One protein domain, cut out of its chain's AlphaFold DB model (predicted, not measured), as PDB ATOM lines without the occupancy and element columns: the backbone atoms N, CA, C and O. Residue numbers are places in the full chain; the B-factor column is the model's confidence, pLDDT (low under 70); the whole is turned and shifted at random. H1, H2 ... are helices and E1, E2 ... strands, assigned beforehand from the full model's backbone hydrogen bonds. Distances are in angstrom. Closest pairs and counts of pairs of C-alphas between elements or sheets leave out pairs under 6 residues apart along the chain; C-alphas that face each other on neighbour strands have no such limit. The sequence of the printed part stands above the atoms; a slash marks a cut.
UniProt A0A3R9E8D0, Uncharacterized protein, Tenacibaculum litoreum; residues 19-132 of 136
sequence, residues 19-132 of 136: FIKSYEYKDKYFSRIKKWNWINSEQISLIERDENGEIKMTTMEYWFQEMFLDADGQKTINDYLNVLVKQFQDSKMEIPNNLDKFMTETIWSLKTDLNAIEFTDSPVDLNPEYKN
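What this domain is: This is residues 19 to 132 of the 136 residues of an uncharacterized protein of Tenacibaculum litoreum (UniProt A0A3R9E8D0). Three helices, H2, H3 and H4, cover one face of a small sheet, E5 E1 E6, with H4 touching both H3 and H2 while H2 and H3 stay apart; a second small sheet, E2 E3 E4, reaches away past H2 to make the opposite end from H3. H2 sits between the two sheets near the middle, H1 packs on H4, and the last turn, H5, comes back to the place where the sheets meet. The printed part has 114 residues with five named helices and six named strands, in the order H1 E1 E2 E3 E4 H2 E5 H3 H4 E6 H5. Both sheets are antiparallel, and the class is mixed, helices and strands. The whole is compact, with a radius of gyration of the C-alphas of 14.7 A, and spans 45 by 32 by 23 A.

Where its parts are: Find C-alpha 19 at (68.113, 76.531, 66.514), where H1 runs to residue 22. Next come E1, residues 29 to 32, and E2, residues 35 to 38. E3, residues 44 to 49, is 16.5 A long, and E4, residues 55 to 59, 13.2 A. H2, residues 62 to 70, covers 12.5 A and leads to E5, residues 72 to 76. H3, residues 77 to 90, measures 20.0 A; H4, residues 99 to 112, begins at (67.679, 76.123, 57.100) and measures 19.7 A. E6, residues 117 to 120, precedes H5, residues 128 to 131, ending at (91.723, 81.878, 49.202).

How they stand to each other: From H1, look to H4, the hub: they touch, with C-alphas 20 and 100 5.8 A apart, the closest. H3, with residues 77 to 81 alone, touches H4 at a steep tilt of 48 degrees, opposite ways; closest are C-alphas 81 and 100, 6.5 A. H2 touches H4 about perpendicular, at 76 degrees, closest at C-alphas 64 and 106, 6.3 A. E5, H3 H4 and E6 form a split strand-helix-strand unit, E1 between its strands, with a right-handed crossover. Look at N 29 and O 120, 2.9 A, for E1 and E6, and N 73 and O 30, 2.9 A, for E5 and E1. E1 runs on into E2 at 66 degrees. E2 E3 E4 is a meander, each strand the antiparallel neighbour of the one before, in two hairpins: N 37 and O 45 are 2.9 A apart, N 46 and O 58 2.8 A. H2 is on both sheets; H5 only grazes each. In H2, H3 and H4 every O i to N i+4 pair is within hydrogen-bond range; H1 and H5 are too short for one.

The domain as a whole: The C-alphas of Asn 52 and Lys 92, the two farthest apart, are 49.3 A apart. The printed part has no cut and no long link. Its mean pLDDT is 95.8, and no printed residue is under 70.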
ATOM      1  N   PHE A  19      66.885  77.285  66.268       96.62
ATOM      2  CA  PHE A  19      68.113  76.531  66.514       96.62
ATOM      3  C   PHE A  19      69.313  77.473  66.602       96.62
ATOM      4  O   PHE A  19      70.107  77.397  67.537       96.62
ATOM      5  N   ILE A  20      69.415  78.430  65.676       96.62
ATOM      6  CA  ILE A  20      70.544  79.366  65.683       96.62
ATOM      7  C   ILE A  20      70.553  80.284  66.908       96.62
ATOM      8  O   ILE A  20      71.620  80.712  67.339       96.62
ATOM      9  N   LYS A  21      69.393  80.561  67.524       95.50
ATOM     10  CA  LYS A  21      69.320  81.400  68.733       95.50
ATOM     11  C   LYS A  21      70.075  80.767  69.906       95.50
ATOM     12  O   LYS A  21      70.677  81.510  70.687       95.50
ATOM     13  N   SER A  22      70.050  79.437  70.021       95.81
ATOM     14  CA  SER A  22      70.714  78.665  71.083       95.81
ATOM     15  C   SER A  22      72.064  78.070  70.675       95.81
ATOM     16  O   SER A  22      72.771  77.545  71.534       95.81
ATOM     17  N   TYR A  23      72.444  78.164  69.398       97.56
ATOM     18  CA  TYR A  23      73.708  77.634  68.903       97.56
ATOM     19  C   TYR A  23      74.912  78.397  69.474       97.56
ATOM     20  O   TYR A  23      75.017  79.617  69.337       97.56
ATOM     21  N   GLU A  24      75.841  77.672  70.103       97.88
ATOM     22  CA  GLU A  24      76.949  78.260  70.869       97.88
ATOM     23  C   GLU A  24      77.957  79.039  70.007       97.88
ATOM     24  O   GLU A  24      78.583  79.980  70.491       97.88
ATOM     25  N   TYR A  25      78.080  78.692  68.721       98.38
ATOM     26  CA  TYR A  25      79.023  79.330  67.795       98.38
ATOM     27  C   TYR A  25      78.369  80.346  66.855       98.38
ATOM     28  O   TYR A  25      79.025  80.818  65.934       98.38
ATOM     29  N   LYS A  26      77.094  80.706  67.055       98.44
ATOM     30  CA  LYS A  26      76.354  81.588  66.128       98.44
ATOM     31  C   LYS A  26      77.064  82.921  65.838       98.44
ATOM     32  O   LYS A  26      76.985  83.417  64.718       98.44
ATOM     33  N   ASP A  27      77.784  83.452  66.827       98.62
ATOM     34  CA  ASP A  27      78.491  84.736  66.753       98.62
ATOM     35  C   ASP A  27      79.971  84.580  66.342       98.62
ATOM     36  O   ASP A  27      80.706  85.563  66.287       98.62
ATOM     37  N   LYS A  28      80.435  83.355  66.052       98.75
ATOM     38  CA  LYS A  28      81.791  83.111  65.547       98.75
ATOM     39  C   LYS A  28      81.865  83.397  64.055       98.75
ATOM     40  O   LYS A  28      80.948  83.070  63.300       98.75
ATOM     41  N   TYR A  29      83.001  83.939  63.644       98.75
ATOM     42  CA  TYR A  29      83.413  84.016  62.248       98.75
ATOM     43  C   TYR A  29      83.961  82.667  61.802       98.75
ATOM     44  O   TYR A  29      84.421  81.885  62.635       98.75
ATOM     45  N   PHE A  30      83.914  82.389  60.502       98.50
ATOM     46  CA  PHE A  30      84.420  81.134  59.957       98.50
ATOM     47  C   PHE A  30      85.212  81.348  58.668       98.50
ATOM     48  O   PHE A  30      84.797  82.089  57.773       98.50
ATOM     49  N   SER A  31      86.372  80.702  58.590       98.31
ATOM     50  CA  SER A  31      87.365  80.863  57.522       98.31
ATOM     51  C   SER A  31      87.886  79.508  57.056       98.31
ATOM     52  O   SER A  31      88.077  78.593  57.855       98.31
ATOM     53  N   ARG A  32      88.141  79.372  55.752       97.44
ATOM     54  CA  ARG A  32      88.843  78.214  55.177       97.44
ATOM     55  C   ARG A  32      90.265  78.080  55.718       97.44
ATOM     56  O   ARG A  32      91.009  79.057  55.767       97.44
ATOM     57  N   ILE A  33      90.656  76.837  55.989       97.06
ATOM     58  CA  ILE A  33      92.014  76.443  56.408       97.06
ATOM     59  C   ILE A  33      92.602  75.308  55.557       97.06
ATOM     60  O   ILE A  33      93.619  74.714  55.912       97.06
ATOM     61  N   LYS A  34      91.959  74.970  54.431       95.88
ATOM     62  CA  LYS A  34      92.421  73.926  53.510       95.88
ATOM     63  C   LYS A  34      92.608  74.442  52.095       95.88
ATOM     64  O   LYS A  34      91.862  75.287  51.607       95.88
ATOM     65  N   LYS A  35      93.608  73.863  51.431       95.88
ATOM     66  CA  LYS A  35      93.823  74.015  49.994       95.88
ATOM     67  C   LYS A  35      92.721  73.293  49.246       95.88
ATOM     68  O   LYS A  35      92.250  72.243  49.685       95.88
ATOM     69  N   TRP A  36      92.346  73.835  48.101       96.25
ATOM     70  CA  TRP A  36      91.321  73.248  47.259       96.25
ATOM     71  C   TRP A  36      91.636  73.475  45.784       96.25
ATOM     72  O   TRP A  36      92.492  74.291  45.439       96.25
ATOM     73  N   ASN A  37      90.989  72.718  44.908       95.38
ATOM     74  CA  ASN A  37      91.075  72.925  43.469       95.38
ATOM     75  C   ASN A  37      89.786  72.497  42.771       95.38
ATOM     76  O   ASN A  37      89.096  71.589  43.245       95.38
ATOM     77  N   TRP A  38      89.506  73.106  41.622       94.56
ATOM     78  CA  TRP A  38      88.441  72.666  40.729       94.56
ATOM     79  C   TRP A  38      88.773  71.295  40.137       94.56
ATOM     80  O   TRP A  38      89.872  71.059  39.637       94.56
ATOM     81  N   ILE A  39      87.804  70.391  40.192       92.81
ATOM     82  CA  ILE A  39      87.824  69.109  39.478       92.81
ATOM     83  C   ILE A  39      87.221  69.313  38.087       92.81
ATOM     84  O   ILE A  39      87.720  68.802  37.087       92.81
ATOM     85  N   ASN A  40      86.125  70.067  38.042       92.38
ATOM     86  CA  ASN A  40      85.400  70.483  36.850       92.38
ATOM     87  C   ASN A  40      84.684  71.816  37.149       92.38
ATOM     88  O   ASN A  40      84.963  72.446  38.166       92.38
ATOM     89  N   SER A  41      83.773  72.252  36.278       91.25
ATOM     90  CA  SER A  41      83.046  73.521  36.433       91.25
ATOM     91  C   SER A  41      82.085  73.579  37.625       91.25
ATOM     92  O   SER A  41      81.578  74.653  37.923       91.25
ATOM     93  N   GLU A  42      81.791  72.449  38.269       93.31
ATOM     94  CA  GLU A  42      80.759  72.336  39.308       93.31
ATOM     95  C   GLU A  42      81.288  71.770  40.629       93.31
ATOM     96  O   GLU A  42      80.644  71.933  41.660       93.31
ATOM     97  N   GLN A  43      82.443  71.101  40.623       95.19
ATOM     98  CA  GLN A  43      82.950  70.356  41.774       95.19
ATOM     99  C   GLN A  43      84.374  70.761  42.140       95.19
ATOM    100  O   GLN A  43      85.246  70.861  41.271       95.19
ATOM    101  N   ILE A  44      84.626  70.891  43.442       95.50
ATOM    102  CA  ILE A  44      85.955  71.096  44.017       95.50
ATOM    103  C   ILE A  44      86.422  69.872  44.805       95.50
ATOM    104  O   ILE A  44      85.637  69.056  45.292       95.50
ATOM    105  N   SER A  45      87.737  69.774  44.969       95.75
ATOM    106  CA  SER A  45      88.380  68.857  45.909       95.75
ATOM    107  C   SER A  45      89.174  69.638  46.943       95.75
ATOM    108  O   SER A  45      89.847  70.609  46.602       95.75
ATOM    109  N   LEU A  46      89.125  69.193  48.197       96.50
ATOM    110  CA  LEU A  46      90.091  69.581  49.218       96.50
ATOM    111  C   LEU A  46      91.381  68.793  49.007       96.50
ATOM    112  O   LEU A  46      91.330  67.592  48.737       96.50
ATOM    113  N   ILE A  47      92.520  69.461  49.161       94.00
ATOM    114  CA  ILE A  47      93.853  68.890  48.970       94.00
ATOM    115  C   ILE A  47      94.577  68.893  50.311       94.00
ATOM    116  O   ILE A  47      94.815  69.948  50.902       94.00
ATOM    117  N   GLU A  48      94.978  67.711  50.763       90.81
ATOM    118  CA  GLU A  48      95.815  67.530  51.946       90.81
ATOM    119  C   GLU A  48      96.995  66.609  51.631       90.81
ATOM    120  O   GLU A  48      96.921  65.774  50.729       90.81
ATOM    121  N   ARG A  49      98.105  66.787  52.351       88.56
ATOM    122  CA  ARG A  49      99.192  65.805  52.365       88.56
ATOM    123  C   ARG A  49      99.102  65.010  53.651       88.56
ATOM    124  O   ARG A  49      98.940  65.609  54.713       88.56
ATOM    125  N   ASP A  50      99.197  63.696  53.538       83.94
ATOM    126  CA  ASP A  50      99.300  62.830  54.704       83.94
ATOM    127  C   ASP A  50     100.718  62.862  55.310       83.94
ATOM    128  O   ASP A  50     101.622  63.550  54.821       83.94
ATOM    129  N   GLU A  51     100.915  62.110  56.392       85.88
ATOM    130  CA  GLU A  51     102.199  62.007  57.101       85.88
ATOM    131  C   GLU A  51     103.325  61.410  56.236       85.88
ATOM    132  O   GLU A  51     104.501  61.665  56.493       85.88
ATOM    133  N   ASN A  52     102.978  60.661  55.185       87.38
ATOM    134  CA  ASN A  52     103.919  60.055  54.242       87.38
ATOM    135  C   ASN A  52     104.222  60.971  53.043       87.38
ATOM    136  O   ASN A  52     105.067  60.648  52.206       87.38
ATOM    137  N   GLY A  53     103.559  62.129  52.962       87.00
ATOM    138  CA  GLY A  53     103.690  63.092  51.876       87.00
ATOM    139  C   GLY A  53     102.822  62.789  50.652       87.00
ATOM    140  O   GLY A  53     102.952  63.508  49.651       87.00
ATOM    141  N   GLU A  54     101.945  61.784  50.719       90.56
ATOM    142  CA  GLU A  54     100.980  61.454  49.672       90.56
ATOM    143  C   GLU A  54      99.854  62.487  49.633       90.56
ATOM    144  O   GLU A  54      99.396  62.992  50.660       90.56
ATOM    145  N   ILE A  55      99.407  62.830  48.424       90.25
ATOM    146  CA  ILE A  55      98.313  63.783  48.231       90.25
ATOM    147  C   ILE A  55      96.989  63.037  48.345       90.25
ATOM    148  O   ILE A  55      96.678  62.179  47.518       90.25
ATOM    149  N   LYS A  56      96.171  63.438  49.315       91.38
ATOM    150  CA  LYS A  56      94.786  63.004  49.446       91.38
ATOM    151  C   LYS A  56      93.854  64.102  48.948       91.38
ATOM    152  O   LYS A  56      93.966  65.268  49.327       91.38
ATOM    153  N   MET A  57      92.924  63.701  48.084       92.62
ATOM    154  CA  MET A  57      91.876  64.560  47.539       92.62
ATOM    155  C   MET A  57      90.528  64.123  48.101       92.62
ATOM    156  O   MET A  57      90.187  62.944  48.036       92.62
ATOM    157  N   THR A  58      89.764  65.065  48.651       94.12
ATOM    158  CA  THR A  58      88.416  64.801  49.179       94.12
ATOM    159  C   THR A  58      87.400  65.658  48.439       94.12
ATOM    160  O   THR A  58      87.485  66.882  48.476       94.12
ATOM    161  N   THR A  59      86.455  65.019  47.754       94.19
ATOM    162  CA  THR A  59      85.325  65.693  47.100       94.19
ATOM    163  C   THR A  59      84.220  65.974  48.109       94.19
ATOM    164  O   THR A  59      84.018  65.186  49.034       94.19
ATOM    165  N   MET A  60      83.485  67.068  47.922       93.62
ATOM    166  CA  MET A  60      82.385  67.458  48.806       93.62
ATOM    167  C   MET A  60      81.045  67.413  48.079       93.62
ATOM    168  O   MET A  60      80.967  67.640  46.875       93.62
ATOM    169  N   GLU A  61      79.989  67.141  48.841       94.75
ATOM    170  CA  GLU A  61      78.618  67.382  48.397       94.75
ATOM    171  C   GLU A  61      78.373  68.881  48.190       94.75
ATOM    172  O   GLU A  61      79.033  69.724  48.804       94.75
ATOM    173  N   TYR A  62      77.384  69.205  47.357       95.31
ATOM    174  CA  TYR A  62      77.123  70.571  46.891       95.31
ATOM    175  C   TYR A  62      77.085  71.607  48.026       95.31
ATOM    176  O   TYR A  62      77.829  72.581  48.012       95.31
ATOM    177  N   TRP A  63      76.284  71.374  49.069       95.94
ATOM    178  CA  TRP A  63      76.145  72.341  50.165       95.94
ATOM    179  C   TRP A  63      77.405  72.496  51.020       95.94
ATOM    180  O   TRP A  63      77.683  73.595  51.493       95.94
ATOM    181  N   PHE A  64      78.181  71.424  51.194       97.69
ATOM    182  CA  PHE A  64      79.477  71.502  51.867       97.69
ATOM    183  C   PHE A  64      80.442  72.374  51.068       97.69
ATOM    184  O   PHE A  64      81.125  73.217  51.643       97.69
ATOM    185  N   GLN A  65      80.464  72.203  49.746       97.81
ATOM    186  CA  GLN A  65      81.270  73.020  48.849       97.81
ATOM    187  C   GLN A  65      80.863  74.495  48.896       97.81
ATOM    188  O   GLN A  65      81.734  75.335  49.102       97.81
ATOM    189  N   GLU A  66      79.575  74.816  48.753       97.06
ATOM    190  CA  GLU A  66      79.107  76.209  48.762       97.06
ATOM    191  C   GLU A  66      79.474  76.908  50.079       97.06
ATOM    192  O   GLU A  66      80.093  77.970  50.080       97.06
ATOM    193  N   MET A  67      79.196  76.270  51.223       98.06
ATOM    194  CA  MET A  67      79.509  76.851  52.534       98.06
ATOM    195  C   MET A  67      81.015  76.943  52.800       98.06
ATOM    196  O   MET A  67      81.468  77.883  53.451       98.06
ATOM    197  N   PHE A  68      81.809  75.999  52.287       98.19
ATOM    198  CA  PHE A  68      83.265  76.101  52.319       98.19
ATOM    199  C   PHE A  68      83.754  77.287  51.478       98.19
ATOM    200  O   PHE A  68      84.623  78.035  51.922       98.19
ATOM    201  N   LEU A  69      83.204  77.485  50.276       96.94
ATOM    202  CA  LEU A  69      83.613  78.566  49.381       96.94
ATOM    203  C   LEU A  69      83.256  79.960  49.923       96.94
ATOM    204  O   LEU A  69      84.021  80.906  49.700       96.94
ATOM    205  N   ASP A  70      82.174  80.062  50.696       97.44
ATOM    206  CA  ASP A  70      81.732  81.293  51.359       97.44
ATOM    207  C   ASP A  70      82.443  81.587  52.696       97.44
ATOM    208  O   ASP A  70      82.312  82.695  53.228       97.44
ATOM    209  N   ALA A  71      83.232  80.642  53.227       98.00
ATOM    210  CA  ALA A  71      83.992  80.789  54.473       98.00
ATOM    211  C   ALA A  71      85.211  81.722  54.302       98.00
ATOM    212  O   ALA A  71      86.371  81.298  54.228       98.00
ATOM    213  N   ASP A  72      84.937  83.024  54.213       97.38
ATOM    214  CA  ASP A  72      85.910  84.095  53.976       97.38
ATOM    215  C   ASP A  72      86.467  84.764  55.238       97.38
ATOM    216  O   ASP A  72      87.318  85.645  55.132       97.38
ATOM    217  N   GLY A  73      86.019  84.347  56.424       97.94
ATOM    218  CA  GLY A  73      86.436  84.923  57.700       97.94
ATOM    219  C   GLY A  73      85.802  86.276  58.020       97.94
ATOM    220  O   GLY A  73      86.153  86.864  59.038       97.94
ATOM    221  N   GLN A  74      84.877  86.788  57.198       98.31
ATOM    222  CA  GLN A  74      84.326  88.145  57.348       98.31
ATOM    223  C   GLN A  74      82.903  88.181  57.912       98.31
ATOM    224  O   GLN A  74      82.430  89.240  58.319       98.31
ATOM    225  N   LYS A  75      82.208  87.040  57.935       98.00
ATOM    226  CA  LYS A  75      80.814  86.929  58.389       98.00
ATOM    227  C   LYS A  75      80.723  85.964  59.555       98.00
ATOM    228  O   LYS A  75      81.405  84.938  59.562       98.00
ATOM    229  N   THR A  76      79.860  86.277  60.515       98.69
ATOM    230  CA  THR A  76      79.493  85.299  61.537       98.69
ATOM    231  C   THR A  76      78.576  84.225  60.950       98.69
ATOM    232  O   THR A  76      77.968  84.417  59.892       98.69
ATOM    233  N   ILE A  77      78.431  83.095  61.639       98.50
ATOM    234  CA  ILE A  77      77.475  82.044  61.251       98.50
ATOM    235  C   ILE A  77      76.038  82.597  61.202       98.50
ATOM    236  O   ILE A  77      75.271  82.273  60.294       98.50
ATOM    237  N   ASN A  78      75.675  83.483  62.133       98.19
ATOM    238  CA  ASN A  78      74.376  84.152  62.134       98.19
ATOM    239  C   ASN A  78      74.209  85.139  60.966       98.19
ATOM    240  O   ASN A  78      73.146  85.184  60.345       98.19
ATOM    241  N   ASP A  79      75.252  85.893  60.613       98.38
ATOM    242  CA  ASP A  79      75.220  86.758  59.427       98.38
ATOM    243  C   ASP A  79      75.054  85.940  58.146       98.38
ATOM    244  O   ASP A  79      74.307  86.329  57.246       98.38
ATOM    245  N   TYR A  80      75.710  84.784  58.075       98.44
ATOM    246  CA  TYR A  80      75.622  83.896  56.928       98.44
ATOM    247  C   TYR A  80      74.216  83.308  56.737       98.44
ATOM    248  O   TYR A  80      73.733  83.252  55.606       98.44
ATOM    249  N   LEU A  81      73.481  83.000  57.814       98.12
ATOM    250  CA  LEU A  81      72.064  82.628  57.701       98.12
ATOM    251  C   LEU A  81      71.247  83.709  56.984       98.12
ATOM    252  O   LEU A  81      70.421  83.398  56.125       98.12
ATOM    253  N   ASN A  82      71.498  84.984  57.294       96.81
ATOM    254  CA  ASN A  82      70.812  86.094  56.632       96.81
ATOM    255  C   ASN A  82      71.165  86.176  55.139       96.81
ATOM    256  O   ASN A  82      70.298  86.514  54.328       96.81
ATOM    257  N   VAL A  83      72.403  85.833  54.762       97.00
ATOM    258  CA  VAL A  83      72.817  85.718  53.355       97.00
ATOM    259  C   VAL A  83      72.011  84.629  52.649       97.00
ATOM    260  O   VAL A  83      71.408  84.906  51.611       97.00
ATOM    261  N   LEU A  84      71.919  83.431  53.231       96.88
ATOM    262  CA  LEU A  84      71.156  82.323  52.648       96.88
ATOM    263  C   LEU A  84      69.668  82.673  52.513       96.88
ATOM    264  O   LEU A  84      69.087  82.532  51.439       96.88
ATOM    265  N   VAL A  85      69.051  83.217  53.566       96.62
ATOM    266  CA  VAL A  85      67.653  83.685  53.535       96.62
ATOM    267  C   VAL A  85      67.428  84.661  52.383       96.62
ATOM    268  O   VAL A  85      66.452  84.534  51.641       96.62
ATOM    269  N   LYS A  86      68.348  85.613  52.202       95.06
ATOM    270  CA  LYS A  86      68.279  86.579  51.110       95.06
ATOM    271  C   LYS A  86      68.383  85.908  49.737       95.06
ATOM    272  O   LYS A  86      67.609  86.265  48.853       95.06
ATOM    273  N   GLN A  87      69.264  84.925  49.558       94.75
ATOM    274  CA  GLN A  87      69.381  84.173  48.300       94.75
ATOM    275  C   GLN A  87      68.070  83.454  47.936       94.75
ATOM    276  O   GLN A  87      67.630  83.536  46.786       94.75
ATOM    277  N   PHE A  88      67.395  82.819  48.904       95.00
ATOM    278  CA  PHE A  88      66.078  82.202  48.686       95.00
ATOM    279  C   PHE A  88      65.019  83.241  48.289       95.00
ATOM    280  O   PHE A  88      64.275  83.038  47.326       95.00
ATOM    281  N   GLN A  89      64.975  84.382  48.983       93.31
ATOM    282  CA  GLN A  89      64.034  85.470  48.687       93.31
ATOM    283  C   GLN A  89      64.251  86.072  47.295       93.31
ATOM    284  O   GLN A  89      63.282  86.274  46.554       93.31
ATOM    285  N   ASP A  90      65.508  86.337  46.936       93.56
ATOM    286  CA  ASP A  90      65.897  86.889  45.637       93.56
ATOM    287  C   ASP A  90      65.577  85.891  44.507       93.56
ATOM    288  O   ASP A  90      65.099  86.287  43.440       93.56
ATOM    289  N   SER A  91      65.716  84.589  44.782       93.50
ATOM    290  CA  SER A  91      65.359  83.489  43.871       93.50
ATOM    291  C   SER A  91      63.862  83.168  43.843       93.50
ATOM    292  O   SER A  91      63.426  82.320  43.067       93.50
ATOM    293  N   LYS A  92      63.049  83.857  44.657       92.38
ATOM    294  CA  LYS A  92      61.602  83.622  44.806       92.38
ATOM    295  C   LYS A  92      61.262  82.180  45.212       92.38
ATOM    296  O   LYS A  92      60.240  81.633  44.796       92.38
ATOM    297  N   MET A  93      62.130  81.569  46.008       92.06
ATOM    298  CA  MET A  93      61.969  80.216  46.524       92.06
ATOM    299  C   MET A  93      61.448  80.246  47.962       92.06
ATOM    300  O   MET A  93      61.651  81.212  48.700       92.06
ATOM    301  N   GLU A  94      60.763  79.176  48.360       94.06
ATOM    302  CA  GLU A  94      60.388  78.970  49.756       94.06
ATOM    303  C   GLU A  94      61.647  78.769  50.604       94.06
ATOM    304  O   GLU A  94      62.535  78.001  50.234       94.06
ATOM    305  N   ILE A  95      61.724  79.477  51.732       95.81
ATOM    306  CA  ILE A  95      62.835  79.353  52.674       95.81
ATOM    307  C   ILE A  95      62.575  78.108  53.536       95.81
ATOM    308  O   ILE A  95      61.546  78.067  54.216       95.81
ATOM    309  N   PRO A  96      63.477  77.113  53.556       95.88
ATOM    310  CA  PRO A  96      63.291  75.922  54.376       95.88
ATOM    311  C   PRO A  96      63.200  76.266  55.868       95.88
ATOM    312  O   PRO A  96      64.032  77.002  56.399       95.88
ATOM    313  N   ASN A  97      62.226  75.682  56.571       96.06
ATOM    314  CA  ASN A  97      62.040  75.914  58.011       96.06
ATOM    315  C   ASN A  97      63.228  75.438  58.863       96.06
ATOM    316  O   ASN A  97      63.424  75.933  59.963       96.06
ATOM    317  N   ASN A  98      64.001  74.472  58.365       97.12
ATOM    318  CA  ASN A  98      65.173  73.906  59.033       97.12
ATOM    319  C   ASN A  98      66.501  74.450  58.480       97.12
ATOM    320  O   ASN A  98      67.537  73.820  58.697       97.12
ATOM    321  N   LEU A  99      66.480  75.556  57.726       97.75
ATOM    322  CA  LEU A  99      67.679  76.123  57.100       97.75
ATOM    323  C   LEU A  99      68.769  76.439  58.131       97.75
ATOM    324  O   LEU A  99      69.935  76.149  57.889       97.75
ATOM    325  N   ASP A 100      68.390  76.989  59.284       98.06
ATOM    326  CA  ASP A 100      69.309  77.324  60.370       98.06
ATOM    327  C   ASP A 100      70.029  76.091  60.929       98.06
ATOM    328  O   ASP A 100      71.256  76.076  61.039       98.06
ATOM    329  N   LYS A 101      69.279  75.026  61.214       98.25
ATOM    330  CA  LYS A 101      69.821  73.753  61.680       98.25
ATOM    331  C   LYS A 101      70.705  73.101  60.616       98.25
ATOM    332  O   LYS A 101      71.833  72.728  60.905       98.25
ATOM    333  N   PHE A 102      70.222  73.011  59.379       98.25
ATOM    334  CA  PHE A 102      70.975  72.414  58.274       98.25
ATOM    335  C   PHE A 102      72.313  73.128  58.034       98.25
ATOM    336  O   PHE A 102      73.359  72.491  57.915       98.25
ATOM    337  N   MET A 103      72.285  74.462  57.992       98.19
ATOM    338  CA  MET A 103      73.474  75.287  57.813       98.19
ATOM    339  C   MET A 103      74.461  75.112  58.970       98.19
ATOM    340  O   MET A 103      75.643  74.886  58.731       98.19
ATOM    341  N   THR A 104      73.998  75.192  60.220       98.38
ATOM    342  CA  THR A 104      74.878  75.042  61.393       98.38
ATOM    343  C   THR A 104      75.491  73.643  61.487       98.38
ATOM    344  O   THR A 104      76.679  73.538  61.779       98.38
ATOM    345  N   GLU A 105      74.742  72.580  61.177       98.19
ATOM    346  CA  GLU A 105      75.265  71.206  61.111       98.19
ATOM    347  C   GLU A 105      76.309  71.047  59.996       98.19
ATOM    348  O   GLU A 105      77.362  70.454  60.217       98.19
ATOM    349  N   THR A 106      76.071  71.637  58.820       98.44
ATOM    350  CA  THR A 106      77.014  71.578  57.688       98.44
ATOM    351  C   THR A 106      78.317  72.316  58.002       98.44
ATOM    352  O   THR A 106      79.403  71.773  57.805       98.44
ATOM    353  N   ILE A 107      78.227  73.535  58.544       98.50
ATOM    354  CA  ILE A 107      79.390  74.322  58.979       98.50
ATOM    355  C   ILE A 107      80.142  73.589  60.099       98.50
ATOM    356  O   ILE A 107      81.372  73.548  60.103       98.50
ATOM    357  N   TRP A 108      79.422  72.958  61.028       98.44
ATOM    358  CA  TRP A 108      80.038  72.148  62.072       98.44
ATOM    359  C   TRP A 108      80.818  70.963  61.494       98.44
ATOM    360  O   TRP A 108      81.997  70.821  61.807       98.44
ATOM    361  N   SER A 109      80.232  70.185  60.581       98.06
ATOM    362  CA  SER A 109      80.923  69.066  59.925       98.06
ATOM    363  C   SER A 109      82.103  69.511  59.054       98.06
ATOM    364  O   SER A 109      83.134  68.836  59.023       98.06
ATOM    365  N   LEU A 110      82.024  70.674  58.394       98.25
ATOM    366  CA  LEU A 110      83.177  71.271  57.709       98.25
ATOM    367  C   LEU A 110      84.347  71.510  58.674       98.25
ATOM    368  O   LEU A 110      85.503  71.294  58.306       98.25
ATOM    369  N   LYS A 111      84.056  71.929  59.911       98.25
ATOM    370  CA  LYS A 111      85.059  72.145  60.954       98.25
ATOM    371  C   LYS A 111      85.562  70.839  61.568       98.25
ATOM    372  O   LYS A 111      86.769  70.688  61.727       98.25
ATOM    373  N   THR A 112      84.682  69.921  61.960       97.69
ATOM    374  CA  THR A 112      85.071  68.744  62.756       97.69
ATOM    375  C   THR A 112      85.469  67.547  61.918       97.69
ATOM    376  O   THR A 112      86.468  66.901  62.221       97.69
ATOM    377  N   ASP A 113      84.710  67.260  60.867       95.94
ATOM    378  CA  ASP A 113      84.834  66.004  60.128       95.94
ATOM    379  C   ASP A 113      85.838  66.171  58.987       95.94
ATOM    380  O   ASP A 113      86.670  65.300  58.732       95.94
ATOM    381  N   LEU A 114      85.794  67.330  58.321       95.12
ATOM    382  CA  LEU A 114      86.679  67.650  57.202       95.12
ATOM    383  C   LEU A 114      87.892  68.493  57.603       95.12
ATOM    384  O   LEU A 114      88.841  68.580  56.816       95.12
ATOM    385  N   ASN A 115      87.880  69.106  58.794       96.50
ATOM    386  CA  ASN A 115      88.895  70.064  59.249       96.50
ATOM    387  C   ASN A 115      89.222  71.119  58.172       96.50
ATOM    388  O   ASN A 115      90.381  71.425  57.904       96.50
ATOM    389  N   ALA A 116      88.192  71.578  57.459       97.44
ATOM    390  CA  ALA A 116      88.305  72.425  56.274       97.44
ATOM    391  C   ALA A 116      88.162  73.913  56.598       97.44
ATOM    392  O   ALA A 116      88.673  74.757  55.857       97.44
ATOM    393  N   ILE A 117      87.495  74.227  57.707       98.38
ATOM    394  CA  ILE A 117      87.308  75.586  58.207       98.38
ATOM    395  C   ILE A 117      87.663  75.668  59.691       98.38
ATOM    396  O   ILE A 117      87.651  74.670  60.415       98.38
ATOM    397  N   GLU A 118      87.907  76.880  60.166       98.44
ATOM    398  CA  GLU A 118      88.041  77.194  61.584       98.44
ATOM    399  C   GLU A 118      86.993  78.213  62.034       98.44
ATOM    400  O   GLU A 118      86.320  78.824  61.208       98.44
ATOM    401  N   PHE A 119      86.860  78.376  63.355       98.62
ATOM    402  CA  PHE A 119      86.008  79.396  63.964       98.62
ATOM    403  C   PHE A 119      86.873  80.389  64.727       98.62
ATOM    404  O   PHE A 119      87.746  79.967  65.488       98.62
ATOM    405  N   THR A 120      86.586  81.679  64.585       98.50
ATOM    406  CA  THR A 120      87.321  82.763  65.247       98.50
ATOM    407  C   THR A 120      86.370  83.731  65.955       98.50
ATOM    408  O   THR A 120      85.197  83.864  65.605       98.50
ATOM    409  N   ASP A 121      86.872  84.396  66.997       98.50
ATOM    410  CA  ASP A 121      86.135  85.416  67.764       98.50
ATOM    411  C   ASP A 121      86.066  86.778  67.063       98.50
ATOM    412  O   ASP A 121      85.238  87.619  67.402       98.50
ATOM    413  N   SER A 122      86.938  87.003  66.085       98.31
ATOM    414  CA  SER A 122      87.014  88.231  65.302       98.31
ATOM    415  C   SER A 122      87.127  87.905  63.814       98.31
ATOM    416  O   SER A 122      87.583  86.803  63.482       98.31
ATOM    417  N   PRO A 123      86.785  88.853  62.921       98.44
ATOM    418  CA  PRO A 123      87.059  88.705  61.501       98.44
ATOM    419  C   PRO A 123      88.537  88.404  61.246       98.44
ATOM    420  O   PRO A 123      89.407  88.919  61.956       98.44
ATOM    421  N   VAL A 124      88.815  87.597  60.226       97.25
ATOM    422  CA  VAL A 124      90.179  87.243  59.815       97.25
ATOM    423  C   VAL A 124      90.336  87.328  58.306       97.25
ATOM    424  O   VAL A 124      89.444  86.946  57.548       97.25
ATOM    425  N   ASP A 125      91.498  87.801  57.867       96.88
ATOM    426  CA  ASP A 125      91.879  87.706  56.465       96.88
ATOM    427  C   ASP A 125      92.296  86.271  56.148       96.88
ATOM    428  O   ASP A 125      93.144  85.686  56.828       96.88
ATOM    429  N   LEU A 126      91.718  85.704  55.089       94.00
ATOM    430  CA  LEU A 126      92.137  84.397  54.604       94.00
ATOM    431  C   LEU A 126      93.610  84.418  54.205       94.00
ATOM    432  O   LEU A 126      94.045  85.270  53.422       94.00
ATOM    433  N   ASN A 127      94.345  83.405  54.661       92.12
ATOM    434  CA  ASN A 127      95.657  83.111  54.115       92.12
ATOM    435  C   ASN A 127      95.525  82.951  52.584       92.12
ATOM    436  O   ASN A 127      94.667  82.180  52.128       92.12
ATOM    437  N   PRO A 128      96.342  83.662  51.780       90.44
ATOM    438  CA  PRO A 128      96.279  83.589  50.323       90.44
ATOM    439  C   PRO A 128      96.284  82.161  49.763       90.44
ATOM    440  O   PRO A 128      95.644  81.913  48.746       90.44
ATOM    441  N   GLU A 129      96.936  81.211  50.443       91.81
ATOM    442  CA  GLU A 129      97.012  79.815  49.998       91.81
ATOM    443  C   GLU A 129      95.691  79.027  50.121       91.81
ATOM    444  O   GLU A 129      95.568  77.959  49.524       91.81
ATOM    445  N   TYR A 130      94.719  79.524  50.896       95.06
ATOM    446  CA  TYR A 130      93.375  78.935  51.037       95.06
ATOM    447  C   TYR A 130      92.304  79.736  50.291       95.06
ATOM    448  O   TYR A 130      91.182  79.263  50.097       95.06
ATOM    449  N   LYS A 131      92.639  80.966  49.886       93.00
ATOM    450  CA  LYS A 131      91.723  81.878  49.202       93.00
ATOM    451  C   LYS A 131      91.431  81.432  47.772       93.00
ATOM    452  O   LYS A 131      90.273  81.441  47.365       93.00
ATOM    453  N   ASN A 132      92.473  81.044  47.044       92.31
ATOM    454  CA  ASN A 132      92.398  80.686  45.630       92.31
ATOM    455  C   ASN A 132      92.616  79.179  45.443       92.31
ATOM    456  O   ASN A 132      93.286  78.555  46.275       92.31
TER     457      ASN A 132